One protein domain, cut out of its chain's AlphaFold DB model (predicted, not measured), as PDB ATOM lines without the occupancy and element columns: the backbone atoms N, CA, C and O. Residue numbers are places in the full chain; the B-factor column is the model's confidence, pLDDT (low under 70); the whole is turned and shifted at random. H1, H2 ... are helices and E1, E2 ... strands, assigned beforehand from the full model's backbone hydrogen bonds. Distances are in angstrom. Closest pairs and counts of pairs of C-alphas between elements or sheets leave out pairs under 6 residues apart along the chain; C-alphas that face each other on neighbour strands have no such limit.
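AT A GLANCE: This is residues 3 to 69 of the 72 residues of the protein "ABC transporter (ATP-binding protein)" of human gut metagenome (UniProt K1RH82). A small two-stranded hairpin, E1 and E2, has the short helix H1 loosely over one face and the helix H2 off beyond the E2 edge, meeting E2 only near its end at Ala 31, while the long link of residues 45 to 56 leads from H2 past the E2 side to H3 at the far end of the domain. At that end residues 64 to 69 stick out. You are reading 67 residues with three named helices and two named strands, in the order H1, E1, E2, H2, H3; the sheet is E1 - E2, antiparallel, and the class is mixed, helices and strands. The whole is compact, with a radius of gyration of the C-alphas of 12.5 A and spans of 34 by 24 by 19 A.

IN THESE COORDINATES: Find C-alpha 9 at (1.855, -49.191, -32.853); there H1, residues 9 to 13, begins its 6.5 A. Next come E1, residues 17 to 23, 16.7 A long, and E2, residues 26 to 31, 15.5 A. H2, residues 35 to 44, covers 14.0 A from C-alpha 35 at (-3.510, -31.026, -27.493). H3, residues 57 to 67, runs 15.2 A to C-alpha 67 at (-15.939, -42.845, -40.437).

HOW THE PARTS SIT: Look first at the hairpin E1 and E2, antiparallel at 161 degrees, where N 18 and O 30 are within hydrogen-bond range at 2.8 A, as are N 28 and O 21 at 2.8 A. The closest C-alphas of H1 and E1 are those of Thr 13 and Ile 19, 7.7 A apart. H1 and E2 are near each other. The closest C-alphas of E2 and H2 are those of Ala 31 and Ile 38, 7.4 A apart. H1 and H2 are only just apart, at 8.5 A. H3 is apart from H1, E1, E2 and H2. In H1, H2 and H3 every O i to N i+4 pair is within hydrogen-bond range.

THE WHOLE: The two C-alphas farthest apart are those of Lys 4 and Gly 69, 36.0 A. The printed part has no cut. The link from H2 to H3 is long, and the other three are tight. Mean pLDDT of the printed part is 79.3; residues 55, 57, 59 and 63 to 69 are under 70.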
ATOM      1  N   PHE A   3      10.418 -40.916 -35.439       85.94
ATOM      2  CA  PHE A   3      11.121 -41.537 -34.315       85.94
ATOM      3  C   PHE A   3      12.499 -42.065 -34.716       85.94
ATOM      4  O   PHE A   3      12.707 -42.549 -35.828       85.94
ATOM      5  N   LYS A   4      13.452 -42.022 -33.777       80.38
ATOM      6  CA  LYS A   4      14.769 -42.656 -33.953       80.38
ATOM      7  C   LYS A   4      14.649 -44.174 -33.858       80.38
ATOM      8  O   LYS A   4      15.263 -44.894 -34.637       80.38
ATOM      9  N   ASN A   5      13.828 -44.633 -32.917       77.31
ATOM     10  CA  ASN A   5      13.443 -46.023 -32.736       77.31
ATOM     11  C   ASN A   5      11.916 -46.097 -32.767       77.31
ATOM     12  O   ASN A   5      11.271 -45.425 -31.964       77.31
ATOM     13  N   SER A   6      11.349 -46.869 -33.695       73.69
ATOM     14  CA  SER A   6       9.894 -46.933 -33.858       73.69
ATOM     15  C   SER A   6       9.210 -47.388 -32.563       73.69
ATOM     16  O   SER A   6       9.522 -48.479 -32.073       73.69
ATOM     17  N   PRO A   7       8.282 -46.591 -31.998       76.00
ATOM     18  CA  PRO A   7       7.437 -47.053 -30.912       76.00
ATOM     19  C   PRO A   7       6.505 -48.151 -31.428       76.00
ATOM     20  O   PRO A   7       6.178 -48.227 -32.615       76.00
ATOM     21  N   SER A   8       6.061 -49.023 -30.526       77.12
ATOM     22  CA  SER A   8       5.065 -50.032 -30.881       77.12
ATOM     23  C   SER A   8       3.748 -49.343 -31.230       77.12
ATOM     24  O   SER A   8       3.250 -48.530 -30.456       77.12
ATOM     25  N   VAL A   9       3.152 -49.710 -32.368       74.38
ATOM     26  CA  VAL A   9       1.855 -49.191 -32.853       74.38
ATOM     27  C   VAL A   9       0.777 -49.222 -31.763       74.38
ATOM     28  O   VAL A   9      -0.032 -48.306 -31.655       74.38
ATOM     29  N   LYS A  10       0.828 -50.241 -30.899       77.31
ATOM     30  CA  LYS A  10      -0.082 -50.417 -29.768       77.31
ATOM     31  C   LYS A  10      -0.064 -49.234 -28.788       77.31
ATOM     32  O   LYS A  10      -1.123 -48.749 -28.408       77.31
ATOM     33  N   THR A  11       1.122 -48.717 -28.467       77.56
ATOM     34  CA  THR A  11       1.304 -47.562 -27.573       77.56
ATOM     35  C   THR A  11       0.683 -46.295 -28.155       77.56
ATOM     36  O   THR A  11       0.124 -45.493 -27.419       77.56
ATOM     37  N   LEU A  12       0.739 -46.128 -29.481       76.81
ATOM     38  CA  LEU A  12       0.091 -45.010 -30.170       76.81
ATOM     39  C   LEU A  12      -1.432 -45.129 -30.078       76.81
ATOM     40  O   LEU A  12      -2.092 -44.198 -29.632       76.81
ATOM     41  N   THR A  13      -2.002 -46.287 -30.403       74.81
ATOM     42  CA  THR A  13      -3.461 -46.481 -30.353       74.81
ATOM     43  C   THR A  13      -4.076 -46.300 -28.960       74.81
ATOM     44  O   THR A  13      -5.240 -45.924 -28.862       74.81
ATOM     45  N   GLU A  14      -3.315 -46.505 -27.879       79.19
ATOM     46  CA  GLU A  14      -3.785 -46.278 -26.502       79.19
ATOM     47  C   GLU A  14      -3.928 -44.786 -26.136       79.19
ATOM     48  O   GLU A  14      -4.603 -44.455 -25.165       79.19
ATOM     49  N   MET A  15      -3.355 -43.867 -26.922       74.25
ATOM     50  CA  MET A  15      -3.379 -42.419 -26.655       74.25
ATOM     51  C   MET A  15      -4.519 -41.673 -27.359       74.25
ATOM     52  O   MET A  15      -4.441 -40.461 -27.542       74.25
ATOM     53  N   ASN A  16      -5.572 -42.381 -27.775       78.06
ATOM     54  CA  ASN A  16      -6.697 -41.793 -28.510       78.06
ATOM     55  C   ASN A  16      -6.271 -41.114 -29.832       78.06
ATOM     56  O   ASN A  16      -6.912 -40.172 -30.310       78.06
ATOM     57  N   VAL A  17      -5.175 -41.601 -30.426       83.00
ATOM     58  CA  VAL A  17      -4.690 -41.164 -31.737       83.00
ATOM     59  C   VAL A  17      -4.961 -42.235 -32.790       83.00
ATOM     60  O   VAL A  17      -4.781 -43.432 -32.565       83.00
ATOM     61  N   GLN A  18      -5.395 -41.791 -33.960       84.06
ATOM     62  CA  GLN A  18      -5.615 -42.611 -35.139       84.06
ATOM     63  C   GLN A  18      -4.411 -42.475 -36.065       84.06
ATOM     64  O   GLN A  18      -4.040 -41.370 -36.454       84.06
ATOM     65  N   ILE A  19      -3.795 -43.594 -36.441       85.38
ATOM     66  CA  ILE A  19      -2.703 -43.582 -37.416       85.38
ATOM     67  C   ILE A  19      -3.308 -43.414 -38.807       85.38
ATOM     68  O   ILE A  19      -4.062 -44.267 -39.265       85.38
ATOM     69  N   ILE A  20      -2.971 -42.305 -39.459       84.44
ATOM     70  CA  ILE A  20      -3.405 -41.974 -40.821       84.44
ATOM     71  C   ILE A  20      -2.441 -42.582 -41.841       84.44
ATOM     72  O   ILE A  20      -2.854 -43.070 -42.887       84.44
ATOM     73  N   SER A  21      -1.141 -42.570 -41.540       83.75
ATOM     74  CA  SER A  21      -0.110 -43.133 -42.414       83.75
ATOM     75  C   SER A  21       1.158 -43.468 -41.631       83.75
ATOM     76  O   SER A  21       1.502 -42.784 -40.663       83.75
ATOM     77  N   GLN A  22       1.871 -44.503 -42.073       86.62
ATOM     78  CA  GLN A  22       3.187 -44.864 -41.562       86.62
ATOM     79  C   GLN A  22       4.139 -45.163 -42.724       86.62
ATOM     80  O   GLN A  22       3.861 -46.019 -43.562       86.62
ATOM     81  N   VAL A  23       5.296 -44.498 -42.732       87.00
ATOM     82  CA  VAL A  23       6.385 -44.744 -43.686       87.00
ATOM     83  C   VAL A  23       7.686 -44.906 -42.902       87.00
ATOM     84  O   VAL A  23       8.295 -43.936 -42.450       87.00
ATOM     85  N   GLY A  24       8.108 -46.153 -42.689       86.88
ATOM     86  CA  GLY A  24       9.254 -46.464 -41.831       86.88
ATOM     87  C   GLY A  24       9.022 -46.000 -40.388       86.88
ATOM     88  O   GLY A  24       8.052 -46.413 -39.754       86.88
ATOM     89  N   ASN A  25       9.904 -45.122 -39.892       86.00
ATOM     90  CA  ASN A  25       9.781 -44.502 -38.565       86.00
ATOM     91  C   ASN A  25       9.026 -43.156 -38.586       86.00
ATOM     92  O   ASN A  25       9.015 -42.443 -37.578       86.00
ATOM     93  N   TYR A  26       8.450 -42.774 -39.731       86.50
ATOM     94  CA  TYR A  26       7.593 -41.601 -39.861       86.50
ATOM     95  C   TYR A  26       6.133 -42.006 -39.675       86.50
ATOM     96  O   TYR A  26       5.641 -42.908 -40.350       86.50
ATOM     97  N   PHE A  27       5.440 -41.316 -38.779       87.75
ATOM     98  CA  PHE A  27       4.040 -41.541 -38.455       87.75
ATOM     99  C   PHE A  27       3.264 -40.246 -38.664       87.75
ATOM    100  O   PHE A  27       3.636 -39.191 -38.142       87.75
ATOM    101  N   SER A  28       2.168 -40.335 -39.404       87.81
ATOM    102  CA  SER A  28       1.138 -39.307 -39.440       87.81
ATOM    103  C   SER A  28      -0.043 -39.804 -38.624       87.81
ATOM    104  O   SER A  28      -0.576 -40.882 -38.897       87.81
ATOM    105  N   VAL A  29      -0.410 -39.050 -37.593       86.81
ATOM    106  CA  VAL A  29      -1.503 -39.402 -36.688       86.81
ATOM    107  C   VAL A  29      -2.482 -38.249 -36.593       86.81
ATOM    108  O   VAL A  29      -2.080 -37.090 -36.551       86.81
ATOM    109  N   MET A  30      -3.760 -38.587 -36.533       85.44
ATOM    110  CA  MET A  30      -4.824 -37.673 -36.171       85.44
ATOM    111  C   MET A  30      -5.178 -37.931 -34.715       85.44
ATOM    112  O   MET A  30      -5.544 -39.044 -34.337       85.44
ATOM    113  N   ALA A  31      -5.031 -36.910 -33.888       84.50
ATOM    114  CA  ALA A  31      -5.281 -37.000 -32.465       84.50
ATOM    115  C   ALA A  31      -6.615 -36.333 -32.119       84.50
ATOM    116  O   ALA A  31      -6.935 -35.280 -32.666       84.50
ATOM    117  N   ARG A  32      -7.393 -36.942 -31.215       81.62
ATOM    118  CA  ARG A  32      -8.655 -36.375 -30.716       81.62
ATOM    119  C   ARG A  32      -8.584 -36.184 -29.206       81.62
ATOM    120  O   ARG A  32      -8.469 -37.167 -28.474       81.62
ATOM    121  N   GLY A  33      -8.713 -34.939 -28.757       81.75
ATOM    122  CA  GLY A  33      -8.698 -34.569 -27.343       81.75
ATOM    123  C   GLY A  33      -7.937 -33.272 -27.103       81.75
ATOM    124  O   GLY A  33      -7.789 -32.459 -28.016       81.75
ATOM    125  N   ASP A  34      -7.463 -33.099 -25.872       85.25
ATOM    126  CA  ASP A  34      -6.639 -31.960 -25.488       85.25
ATOM    127  C   ASP A  34      -5.228 -32.071 -26.088       85.25
ATOM    128  O   ASP A  34      -4.555 -33.099 -25.964       85.25
ATOM    129  N   ILE A  35      -4.791 -31.020 -26.783       82.75
ATOM    130  CA  ILE A  35      -3.510 -31.026 -27.493       82.75
ATOM    131  C   ILE A  35      -2.315 -31.070 -26.537       82.75
ATOM    132  O   ILE A  35      -1.303 -31.665 -26.897       82.75
ATOM    133  N   ASP A  36      -2.424 -30.487 -25.342       87.25
ATOM    134  CA  ASP A  36      -1.334 -30.423 -24.369       87.25
ATOM    135  C   ASP A  36      -1.084 -31.812 -23.770       87.25
ATOM    136  O   ASP A  36       0.034 -32.326 -23.836       87.25
ATOM    137  N   GLU A  37      -2.152 -32.504 -23.350       87.75
ATOM    138  CA  GLU A  37      -2.068 -33.891 -22.868       87.75
ATOM    139  C   GLU A  37      -1.513 -34.852 -23.929       87.75
ATOM    140  O   GLU A  37      -0.741 -35.770 -23.634       87.75
ATOM    141  N   ILE A  38      -1.935 -34.679 -25.183       86.06
ATOM    142  CA  ILE A  38      -1.483 -35.523 -26.291       86.06
ATOM    143  C   ILE A  38      -0.014 -35.230 -26.601       86.06
ATOM    144  O   ILE A  38       0.773 -36.164 -26.773       86.06
ATOM    145  N   MET A  39       0.378 -33.956 -26.643       85.88
ATOM    146  CA  MET A  39       1.761 -33.551 -26.868       85.88
ATOM    147  C   MET A  39       2.676 -34.023 -25.744       85.88
ATOM    148  O   MET A  39       3.771 -34.491 -26.046       85.88
ATOM    149  N   GLU A  40       2.257 -33.973 -24.479       88.75
ATOM    150  CA  GLU A  40       3.042 -34.489 -23.352       88.75
ATOM    151  C   GLU A  40       3.350 -35.982 -23.536       88.75
ATOM    152  O   GLU A  40       4.512 -36.407 -23.488       88.75
ATOM    153  N   LYS A  41       2.325 -36.781 -23.853       86.06
ATOM    154  CA  LYS A  41       2.483 -38.221 -24.084       86.06
ATOM    155  C   LYS A  41       3.347 -38.517 -25.311       86.06
ATOM    156  O   LYS A  41       4.224 -39.378 -25.246       86.06
ATOM    157  N   LEU A  42       3.154 -37.789 -26.414       85.00
ATOM    158  CA  LEU A  42       3.966 -37.942 -27.623       85.00
ATOM    159  C   LEU A  42       5.427 -37.546 -27.384       85.00
ATOM    160  O   LEU A  42       6.320 -38.246 -27.856       85.00
ATOM    161  N   ASN A  43       5.689 -36.479 -26.629       86.31
ATOM    162  CA  ASN A  43       7.045 -36.069 -26.263       86.31
ATOM    163  C   ASN A  43       7.724 -37.087 -25.334       86.31
ATOM    164  O   ASN A  43       8.919 -37.338 -25.483       86.31
ATOM    165  N   SER A  44       6.972 -37.743 -24.443       86.31
ATOM    166  CA  SER A  44       7.482 -38.830 -23.593       86.31
ATOM    167  C   SER A  44       8.030 -40.015 -24.407       86.31
ATOM    168  O   SER A  44       8.985 -40.680 -24.001       86.31
ATOM    169  N   LEU A  45       7.529 -40.224 -25.629       84.56
ATOM    170  CA  LEU A  45       8.063 -41.225 -26.560       84.56
ATOM    171  C   LEU A  45       9.406 -40.826 -27.203       84.56
ATOM    172  O   LEU A  45       9.930 -41.576 -28.028       84.56
ATOM    173  N   ASN A  46       9.975 -39.674 -26.832       84.31
ATOM    174  CA  ASN A  46      11.243 -39.142 -27.341       84.31
ATOM    175  C   ASN A  46      11.347 -39.161 -28.887       84.31
ATOM    176  O   ASN A  46      12.300 -39.719 -29.451       84.31
ATOM    177  N   PRO A  47      10.370 -38.585 -29.611       86.62
ATOM    178  CA  PRO A  47      10.450 -38.448 -31.056       86.62
ATOM    179  C   PRO A  47      11.597 -37.521 -31.450       86.62
ATOM    180  O   PRO A  47      11.962 -36.587 -30.744       86.62
ATOM    181  N   VAL A  48      12.146 -37.768 -32.634       88.06
ATOM    182  CA  VAL A  48      13.160 -36.896 -33.241       88.06
ATOM    183  C   VAL A  48      12.507 -35.625 -33.772       88.06
ATOM    184  O   VAL A  48      13.145 -34.580 -33.848       88.06
ATOM    185  N   PHE A  49      11.237 -35.727 -34.160       86.19
ATOM    186  CA  PHE A  49      10.473 -34.631 -34.727       86.19
ATOM    187  C   PHE A  49       8.977 -34.832 -34.474       86.19
ATOM    188  O   PHE A  49       8.426 -35.891 -34.790       86.19
ATOM    189  N   ILE A  50       8.306 -33.802 -33.966       87.19
ATOM    190  CA  ILE A  50       6.846 -33.709 -33.918       87.19
ATOM    191  C   ILE A  50       6.467 -32.385 -34.555       87.19
ATOM    192  O   ILE A  50       7.088 -31.363 -34.282       87.19
ATOM    193  N   GLU A  51       5.420 -32.416 -35.364       84.75
ATOM    194  CA  GLU A  51       4.801 -31.221 -35.901       84.75
ATOM    195  C   GLU A  51       3.290 -31.381 -35.781       84.75
ATOM    196  O   GLU A  51       2.739 -32.424 -36.147       84.75
ATOM    197  N   THR A  52       2.647 -30.371 -35.207       82.19
ATOM    198  CA  THR A  52       1.196 -30.299 -35.049       82.19
ATOM    199  C   THR A  52       0.648 -29.357 -36.099       82.19
ATOM    200  O   THR A  52       0.984 -28.172 -36.107       82.19
ATOM    201  N   MET A  53      -0.214 -29.879 -36.960       79.50
ATOM    202  CA  MET A  53      -0.953 -29.076 -37.919       79.50
ATOM    203  C   MET A  53      -2.365 -28.868 -37.379       79.50
ATOM    204  O   MET A  53      -2.991 -29.853 -36.975       79.50
ATOM    205  N   PRO A  54      -2.881 -27.625 -37.334       70.94
ATOM    206  CA  PRO A  54      -4.290 -27.422 -37.052       70.94
ATOM    207  C   PRO A  54      -5.085 -28.115 -38.159       70.94
ATOM    208  O   PRO A  54      -4.932 -27.781 -39.333       70.94
ATOM    209  N   SER A  55      -5.897 -29.107 -37.794       69.31
ATOM    210  CA  SER A  55      -6.761 -29.774 -38.763       69.31
ATOM    211  C   SER A  55      -7.712 -28.753 -39.370       69.31
ATOM    212  O   SER A  55      -8.340 -27.964 -38.658       69.31
ATOM    213  N   THR A  56      -7.818 -28.758 -40.693       72.69
ATOM    214  CA  THR A  56      -8.811 -27.931 -41.370       72.69
ATOM    215  C   THR A  56     -10.211 -28.485 -41.097       72.69
ATOM    216  O   THR A  56     -10.390 -29.690 -40.909       72.69
ATOM    217  N   LEU A  57     -11.228 -27.614 -41.077       69.38
ATOM    218  CA  LEU A  57     -12.623 -28.047 -40.928       69.38
ATOM    219  C   LEU A  57     -13.010 -29.078 -41.999       69.38
ATOM    220  O   LEU A  57     -13.765 -29.993 -41.701       69.38
ATOM    221  N   GLU A  58     -12.463 -28.957 -43.210       74.69
ATOM    222  CA  GLU A  58     -12.687 -29.889 -44.317       74.69
ATOM    223  C   GLU A  58     -12.140 -31.294 -44.015       74.69
ATOM    224  O   GLU A  58     -12.867 -32.272 -44.171       74.69
ATOM    225  N   GLU A  59     -10.915 -31.414 -43.492       68.75
ATOM    226  CA  GLU A  59     -10.336 -32.711 -43.108       68.75
ATOM    227  C   GLU A  59     -11.084 -33.380 -41.952       68.75
ATOM    228  O   GLU A  59     -11.258 -34.601 -41.963       68.75
ATOM    229  N   VAL A  60     -11.544 -32.596 -40.969       70.19
ATOM    230  CA  VAL A  60     -12.385 -33.103 -39.872       70.19
ATOM    231  C   VAL A  60     -13.714 -33.620 -40.430       70.19
ATOM    232  O   VAL A  60     -14.136 -34.718 -40.076       70.19
ATOM    233  N   PHE A  61     -14.334 -32.871 -41.346       70.75
ATOM    234  CA  PHE A  61     -15.614 -33.231 -41.955       70.75
ATOM    235  C   PHE A  61     -15.515 -34.487 -42.829       70.75
ATOM    236  O   PHE A  61     -16.375 -35.360 -42.744       70.75
ATOM    237  N   ILE A  62     -14.454 -34.605 -43.635       70.06
ATOM    238  CA  ILE A  62     -14.191 -35.786 -44.465       70.06
ATOM    239  C   ILE A  62     -13.945 -37.010 -43.576       70.06
ATOM    240  O   ILE A  62     -14.628 -38.013 -43.746       70.06
ATOM    241  N   ASN A  63     -13.064 -36.925 -42.573       67.38
ATOM    242  CA  ASN A  63     -12.792 -38.065 -41.690       67.38
ATOM    243  C   ASN A  63     -14.030 -38.504 -40.888       67.38
ATOM    244  O   ASN A  63     -14.208 -39.698 -40.641       67.38
ATOM    245  N   GLU A  64     -14.890 -37.568 -40.480       67.94
ATOM    246  CA  GLU A  64     -16.140 -37.885 -39.783       67.94
ATOM    247  C   GLU A  64     -17.179 -38.524 -40.719       67.94
ATOM    248  O   GLU A  64     -17.778 -39.539 -40.367       67.94
ATOM    249  N   MET A  65     -17.338 -38.005 -41.940       67.50
ATOM    250  CA  MET A  65     -18.219 -38.575 -42.970       67.50
ATOM    251  C   MET A  65     -17.758 -39.959 -43.452       67.50
ATOM    252  O   MET A  65     -18.581 -40.864 -43.627       67.50
ATOM    253  N   GLU A  66     -16.452 -40.147 -43.649       61.22
ATOM    254  CA  GLU A  66     -15.854 -41.431 -44.025       61.22
ATOM    255  C   GLU A  66     -15.961 -42.448 -42.880       61.22
ATOM    256  O   GLU A  66     -16.324 -43.602 -43.112       61.22
ATOM    257  N   GLY A  67     -15.743 -42.019 -41.631       58.75
ATOM    258  CA  GLY A  67     -15.939 -42.845 -40.437       58.75
ATOM    259  C   GLY A  67     -17.404 -43.217 -40.170       58.75
ATOM    260  O   GLY A  67     -17.677 -44.298 -39.649       58.75
ATOM    261  N   ALA A  68     -18.349 -42.363 -40.571       58.06
ATOM    262  CA  ALA A  68     -19.789 -42.609 -40.485       58.06
ATOM    263  C   ALA A  68     -20.339 -43.490 -41.626       58.06
ATOM    264  O   ALA A  68     -21.525 -43.820 -41.625       58.06
ATOM    265  N   GLY A  69     -19.500 -43.913 -42.581       52.00
ATOM    266  CA  GLY A  69     -19.887 -44.878 -43.612       52.00
ATOM    267  C   GLY A  69     -20.790 -44.319 -44.715       52.00
ATOM    268  O   GLY A  69     -21.477 -45.092 -45.376       52.00
TER     269      GLY A  69